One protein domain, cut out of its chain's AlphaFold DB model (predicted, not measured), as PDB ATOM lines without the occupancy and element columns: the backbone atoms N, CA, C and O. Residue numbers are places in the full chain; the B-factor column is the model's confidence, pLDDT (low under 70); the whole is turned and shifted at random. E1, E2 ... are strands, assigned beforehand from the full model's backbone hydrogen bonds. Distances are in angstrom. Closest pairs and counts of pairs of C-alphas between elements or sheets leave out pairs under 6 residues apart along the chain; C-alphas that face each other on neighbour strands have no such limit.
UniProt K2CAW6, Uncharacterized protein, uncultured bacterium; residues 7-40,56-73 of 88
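AT A GLANCE: This is residues 7 to 40 and 56 to 73 of the 88 residues of an uncharacterized protein of uncultured bacterium (UniProt K2CAW6). A long, narrow hairpin of E2 and E3 makes the length of this domain, with the short strand E1 folded back on the far end of E2 and the strand E4 passing at a slant over the E3 side without pairing with a named strand. Residues 12 to 17, in the loop from E1 to E2, stick out at one end. The 52 printed residues hold no named helix and four named strands, E1 to E4 in chain order; the sheet E1 - E2 - E3 is antiparallel and the class is all strand. The whole is only just loose, close to extended, with a radius of gyration of the C-alphas of 14.8 A and spans of 41 by 24 by 15 A.

IN THESE COORDINATES: Find C-alpha 7 at (164.166, 126.772, 116.422), where E1, residues 7 to 9, begins. E2, residues 20 to 30, runs 31.4 A from C-alpha 20 at (165.170, 120.541, 122.046). E3, residues 34 to 40, covers 19.4 A. E4, residues 63 to 72, covers 26.6 A and ends at C-alpha 72, (156.864, 118.580, 131.690).

HOW THE PARTS SIT: E1, E2 and E3 form a meander, each strand the antiparallel neighbour of the one before. In the hairpin of E1 and E2, look for N 7 and O 22, 2.8 A apart. In the hairpin of E2 and E3, N 27 and O 37 are 2.9 A apart, also within hydrogen-bond range. The pairing is staggered: E2 pairs with E1 over residues 20 to 22 and with E3 over 24 to 30. Residues 35 to 36 of E3 pair antiparallel with residues 56 to 57. E3 and E4 are near each other, with 12 pairs of C-alphas within 10 A, while E2 and E4 are apart.

THE WHOLE: The C-alphas of Asn 12 and Lys 32, the two farthest apart, are 42.4 A from each other. Residues 41 to 55 are not printed, and C-alphas 40 and 56 across this cut are 13.6 A apart. The link E2 to E3 is tight and E1 to E2 is short. No printed residue has a pLDDT under 70.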
ATOM      1  N   GLU A   7     162.836 127.263 116.751       98.19
ATOM      2  CA  GLU A   7     164.166 126.772 116.422       98.19
ATOM      3  C   GLU A   7     164.300 125.344 116.952       98.19
ATOM      4  O   GLU A   7     163.930 125.066 118.094       98.19
ATOM      5  N   HIS A   8     164.838 124.436 116.140       97.94
ATOM      6  CA  HIS A   8     165.145 123.069 116.555       97.94
ATOM      7  C   HIS A   8     166.658 122.871 116.648       97.94
ATOM      8  O   HIS A   8     167.392 123.167 115.706       97.94
ATOM      9  N   PHE A   9     167.107 122.315 117.770       98.25
ATOM     10  CA  PHE A   9     168.509 122.031 118.046       98.25
ATOM     11  C   PHE A   9     168.687 120.532 118.278       98.25
ATOM     12  O   PHE A   9     168.261 119.994 119.301       98.25
ATOM     13  N   ALA A  10     169.348 119.856 117.337       98.31
ATOM     14  CA  ALA A  10     169.682 118.439 117.464       98.31
ATOM     15  C   ALA A  10     170.670 118.198 118.621       98.31
ATOM     16  O   ALA A  10     171.376 119.122 119.046       98.31
ATOM     17  N   ARG A  11     170.758 116.957 119.121       98.19
ATOM     18  CA  ARG A  11     171.771 116.571 120.121       98.19
ATOM     19  C   ARG A  11     173.165 116.967 119.633       98.19
ATOM     20  O   ARG A  11     173.499 116.754 118.470       98.19
ATOM     21  N   ASN A  12     173.971 117.522 120.527       97.50
ATOM     22  CA  ASN A  12     175.340 117.980 120.295       97.50
ATOM     23  C   ASN A  12     175.507 119.101 119.252       97.50
ATOM     24  O   ASN A  12     176.641 119.438 118.919       97.50
ATOM     25  N   SER A  13     174.429 119.721 118.757       97.75
ATOM     26  CA  SER A  13     174.528 120.806 117.763       97.75
ATOM     27  C   SER A  13     175.071 122.110 118.354       97.75
ATOM     28  O   SER A  13     175.776 122.853 117.677       97.75
ATOM     29  N   ILE A  14     174.788 122.368 119.631       95.81
ATOM     30  CA  ILE A  14     175.211 123.572 120.360       95.81
ATOM     31  C   ILE A  14     175.698 123.221 121.770       95.81
ATOM     32  O   ILE A  14     175.368 123.893 122.745       95.81
ATOM     33  N   ARG A  15     176.494 122.146 121.880       95.31
ATOM     34  CA  ARG A  15     176.983 121.603 123.167       95.31
ATOM     35  C   ARG A  15     175.842 121.241 124.132       95.31
ATOM     36  O   ARG A  15     175.937 121.457 125.335       95.31
ATOM     37  N   ASN A  16     174.749 120.725 123.578       95.94
ATOM     38  CA  ASN A  16     173.582 120.235 124.299       95.94
ATOM     39  C   ASN A  16     173.542 118.701 124.267       95.94
ATOM     40  O   ASN A  16     173.537 118.118 123.188       95.94
ATOM     41  N   ASP A  17     173.427 118.050 125.421       96.56
ATOM     42  CA  ASP A  17     173.356 116.580 125.479       96.56
ATOM     43  C   ASP A  17     172.017 116.031 124.951       96.56
ATOM     44  O   ASP A  17     171.929 114.904 124.466       96.56
ATOM     45  N   VAL A  18     170.968 116.854 125.031       97.88
ATOM     46  CA  VAL A  18     169.579 116.512 124.704       97.88
ATOM     47  C   VAL A  18     169.064 117.483 123.643       97.88
ATOM     48  O   VAL A  18     169.302 118.692 123.742       97.88
ATOM     49  N   ALA A  19     168.391 116.969 122.614       98.50
ATOM     50  CA  ALA A  19     167.757 117.779 121.583       98.50
ATOM     51  C   ALA A  19     166.572 118.555 122.160       98.50
ATOM     52  O   ALA A  19     165.913 118.106 123.104       98.50
ATOM     53  N   PHE A  20     166.292 119.727 121.598       98.50
ATOM     54  CA  PHE A  20     165.170 120.541 122.046       98.50
ATOM     55  C   PHE A  20     164.634 121.457 120.947       98.50
ATOM     56  O   PHE A  20     165.338 121.816 120.002       98.50
ATOM     57  N   VAL A  21     163.383 121.873 121.121       98.25
ATOM     58  CA  VAL A  21     162.755 122.963 120.373       98.25
ATOM     59  C   VAL A  21     162.641 124.182 121.277       98.25
ATOM     60  O   VAL A  21     162.340 124.065 122.465       98.25
ATOM     61  N   ALA A  22     162.893 125.358 120.717       98.00
ATOM     62  CA  ALA A  22     162.835 126.625 121.419       98.00
ATOM     63  C   ALA A  22     161.984 127.644 120.655       98.00
ATOM     64  O   ALA A  22     162.139 127.826 119.454       98.00
ATOM     65  N   PHE A  23     161.115 128.354 121.368       98.06
ATOM     66  CA  PHE A  23     160.273 129.425 120.824       98.06
ATOM     67  C   PHE A  23     159.974 130.446 121.916       98.06
ATOM     68  O   PHE A  23     160.229 130.201 123.095       98.06
ATOM     69  N   SER A  24     159.463 131.612 121.540       97.50
ATOM     70  CA  SER A  24     159.149 132.670 122.498       97.50
ATOM     71  C   SER A  24     157.884 133.417 122.135       97.50
ATOM     72  O   SER A  24     157.541 133.531 120.963       97.50
ATOM     73  N   HIS A  25     157.265 134.011 123.144       96.62
ATOM     74  CA  HIS A  25     156.162 134.939 122.981       96.62
ATOM     75  C   HIS A  25     156.379 136.170 123.852       96.62
ATOM     76  O   HIS A  25     156.873 136.070 124.975       96.62
ATOM     77  N   THR A  26     156.010 137.335 123.325       96.19
ATOM     78  CA  THR A  26     156.034 138.590 124.080       96.19
ATOM     79  C   THR A  26     154.615 139.100 124.225       96.19
ATOM     80  O   THR A  26     153.950 139.360 123.226       96.19
ATOM     81  N   SER A  27     154.173 139.304 125.460       96.25
ATOM     82  CA  SER A  27     152.915 139.982 125.764       96.25
ATOM     83  C   SER A  27     153.195 141.269 126.528       96.25
ATOM     84  O   SER A  27     154.044 141.308 127.418       96.25
ATOM     85  N   MET A  28     152.459 142.334 126.226       97.00
ATOM     86  CA  MET A  28     152.398 143.484 127.123       97.00
ATOM     87  C   MET A  28     151.366 143.192 128.214       97.00
ATOM     88  O   MET A  28     150.219 142.879 127.907       97.00
ATOM     89  N   ILE A  29     151.765 143.293 129.481       96.56
ATOM     90  CA  ILE A  29     150.883 143.068 130.634       96.56
ATOM     91  C   ILE A  29     150.862 144.297 131.541       96.56
ATOM     92  O   ILE A  29     151.795 145.104 131.537       96.56
ATOM     93  N   ASN A  30     149.806 144.432 132.345       96.19
ATOM     94  CA  ASN A  30     149.716 145.463 133.372       96.19
ATOM     95  C   ASN A  30     150.013 144.860 134.752       96.19
ATOM     96  O   ASN A  30     149.148 144.244 135.370       96.19
ATOM     97  N   LEU A  31     151.239 145.056 135.235       91.25
ATOM     98  CA  LEU A  31     151.682 144.643 136.565       91.25
ATOM     99  C   LEU A  31     152.164 145.883 137.320       91.25
ATOM    100  O   LEU A  31     153.359 146.174 137.371       91.25
ATOM    101  N   LYS A  32     151.209 146.638 137.881       89.44
ATOM    102  CA  LYS A  32     151.447 147.969 138.479       89.44
ATOM    103  C   LYS A  32     152.063 148.948 137.461       89.44
ATOM    104  O   LYS A  32     152.988 149.696 137.776       89.44
ATOM    105  N   GLY A  33     151.551 148.913 136.231       92.94
ATOM    106  CA  GLY A  33     152.079 149.618 135.063       92.94
ATOM    107  C   GLY A  33     152.355 148.664 133.899       92.94
ATOM    108  O   GLY A  33     152.480 147.454 134.090       92.94
ATOM    109  N   TYR A  34     152.444 149.211 132.684       96.88
ATOM    110  CA  TYR A  34     152.698 148.412 131.486       96.88
ATOM    111  C   TYR A  34     154.156 147.957 131.413       96.88
ATOM    112  O   TYR A  34     155.087 148.766 131.481       96.88
ATOM    113  N   ILE A  35     154.337 146.650 131.259       97.38
ATOM    114  CA  ILE A  35     155.629 145.984 131.090       97.38
ATOM    115  C   ILE A  35     155.530 144.958 129.961       97.38
ATOM    116  O   ILE A  35     154.451 144.438 129.676       97.38
ATOM    117  N   TYR A  36     156.661 144.643 129.336       97.94
ATOM    118  CA  TYR A  36     156.766 143.463 128.487       97.94
ATOM    119  C   TYR A  36     157.021 142.234 129.355       97.94
ATOM    120  O   TYR A  36     157.928 142.249 130.187       97.94
ATOM    121  N   ASN A  37     156.232 141.189 129.138       97.25
ATOM    122  CA  ASN A  37     156.463 139.830 129.594       97.25
ATOM    123  C   ASN A  37     156.938 139.024 128.383       97.25
ATOM    124  O   ASN A  37     156.176 138.789 127.447       97.25
ATOM    125  N   TYR A  38     158.218 138.677 128.381       97.12
ATOM    126  CA  TYR A  38     158.828 137.818 127.379       97.12
ATOM    127  C   TYR A  38     158.973 136.416 127.963       97.12
ATOM    128  O   TYR A  38     159.727 136.229 128.916       97.12
ATOM    129  N   ALA A  39     158.267 135.445 127.397       97.38
ATOM    130  CA  ALA A  39     158.360 134.045 127.779       97.38
ATOM    131  C   ALA A  39     159.118 133.268 126.696       97.38
ATOM    132  O   ALA A  39     158.652 133.183 125.559       97.38
ATOM    133  N   LYS A  40     160.278 132.694 127.036       97.81
ATOM    134  CA  LYS A  40     161.011 131.737 126.191       97.81
ATOM    135  C   LYS A  40     160.730 130.331 126.701       97.81
ATOM    136  O   LYS A  40     160.923 130.046 127.879       97.81
ATOM    137  N   ALA A  56     160.312 143.334 131.425       97.31
ATOM    138  CA  ALA A  56     161.079 144.486 130.962       97.31
ATOM    139  C   ALA A  56     160.222 145.755 130.867       97.31
ATOM    140  O   ALA A  56     159.024 145.708 130.584       97.31
ATOM    141  N   LYS A  57     160.839 146.920 131.098       96.62
ATOM    142  CA  LYS A  57     160.188 148.224 130.878       96.62
ATOM    143  C   LYS A  57     159.840 148.402 129.397       96.62
ATOM    144  O   LYS A  57     160.666 148.108 128.542       96.62
ATOM    145  N   THR A  58     158.666 148.955 129.097       95.62
ATOM    146  CA  THR A  58     158.191 149.125 127.708       95.62
ATOM    147  C   THR A  58     158.956 150.171 126.899       95.62
ATOM    148  O   THR A  58     158.992 150.076 125.680       95.62
ATOM    149  N   ILE A  59     159.569 151.155 127.567       94.25
ATOM    150  CA  ILE A  59     160.308 152.247 126.912       94.25
ATOM    151  C   ILE A  59     161.803 151.927 126.829       94.25
ATOM    152  O   ILE A  59     162.406 152.021 125.768       94.25
ATOM    153  N   SER A  60     162.416 151.564 127.960       95.50
ATOM    154  CA  SER A  60     163.868 151.364 128.036       95.50
ATOM    155  C   SER A  60     164.316 149.928 127.784       95.50
ATOM    156  O   SER A  60     165.516 149.679 127.758       95.50
ATOM    157  N   TYR A  61     163.384 148.972 127.701       94.06
ATOM    158  CA  TYR A  61     163.656 147.529 127.618       94.06
ATOM    159  C   TYR A  61     164.514 146.972 128.763       94.06
ATOM    160  O   TYR A  61     164.939 145.818 128.735       94.06
ATOM    161  N   ARG A  62     164.739 147.762 129.820       95.75
ATOM    162  CA  ARG A  62     165.495 147.326 130.990       95.75
ATOM    163  C   ARG A  62     164.755 146.172 131.660       95.75
ATOM    164  O   ARG A  62     163.608 146.348 132.081       95.75
ATOM    165  N   LYS A  63     165.444 145.036 131.813       96.25
ATOM    166  CA  LYS A  63     164.988 143.896 132.613       96.25
ATOM    167  C   LYS A  63     164.808 144.316 134.073       96.25
ATOM    168  O   LYS A  63     165.694 144.929 134.669       96.25
ATOM    169  N   ILE A  64     163.640 144.010 134.620       95.44
ATOM    170  CA  ILE A  64     163.227 144.301 135.996       95.44
ATOM    171  C   ILE A  64     163.277 143.020 136.830       95.44
ATOM    172  O   ILE A  64     163.611 143.070 138.008       95.44
ATOM    173  N   MET A  65     162.945 141.891 136.208       94.38
ATOM    174  CA  MET A  65     162.888 140.573 136.826       94.38
ATOM    175  C   MET A  65     163.013 139.509 135.736       94.38
ATOM    176  O   MET A  65     162.602 139.737 134.595       94.38
ATOM    177  N   ASP A  66     163.540 138.352 136.105       96.75
ATOM    178  CA  ASP A  66     163.391 137.104 135.375       96.75
ATOM    179  C   ASP A  66     163.220 135.938 136.343       96.75
ATOM    180  O   ASP A  66     163.742 135.957 137.457       96.75
ATOM    181  N   GLU A  67     162.461 134.943 135.908       97.38
ATOM    182  CA  GLU A  67     162.209 133.714 136.644       97.38
ATOM    183  C   GLU A  67     162.160 132.548 135.657       97.38
ATOM    184  O   GLU A  67     161.619 132.676 134.555       97.38
ATOM    185  N   THR A  68     162.739 131.416 136.049       98.25
ATOM    186  CA  THR A  68     162.716 130.186 135.254       98.25
ATOM    187  C   THR A  68     161.876 129.140 135.965       98.25
ATOM    188  O   THR A  68     162.134 128.794 137.118       98.25
ATOM    189  N   PHE A  69     160.900 128.606 135.243       97.75
ATOM    190  CA  PHE A  69     160.032 127.525 135.674       97.75
ATOM    191  C   PHE A  69     160.422 126.233 134.965       97.75
ATOM    192  O   PHE A  69     160.748 126.232 133.777       97.75
ATOM    193  N   TYR A  70     160.329 125.123 135.690       97.81
ATOM    194  CA  TYR A  70     160.572 123.787 135.157       97.81
ATOM    195  C   TYR A  70     159.296 122.961 135.264       97.81
ATOM    196  O   TYR A  70     158.639 122.940 136.304       97.81
ATOM    197  N   THR A  71     158.930 122.281 134.182       97.06
ATOM    198  CA  THR A  71     157.759 121.402 134.135       97.06
ATOM    199  C   THR A  71     157.963 120.294 133.096       97.06
ATOM    200  O   THR A  71     159.064 120.108 132.581       97.06
ATOM    201  N   THR A  72     156.913 119.539 132.796       97.12
ATOM    202  CA  THR A  72     156.864 118.580 131.690       97.12
ATOM    203  C   THR A  72     155.654 118.852 130.804       97.12
ATOM    204  O   THR A  72     154.710 119.545 131.206       97.12
ATOM    205  N   ILE A  73     155.663 118.284 129.598       95.56
ATOM    206  CA  ILE A  73     154.472 118.231 128.744       95.56
ATOM    207  C   ILE A  73     153.365 117.471 129.489       95.56
ATOM    208  O   ILE A  73     153.620 116.453 130.136       95.56
TER     209      ILE A  73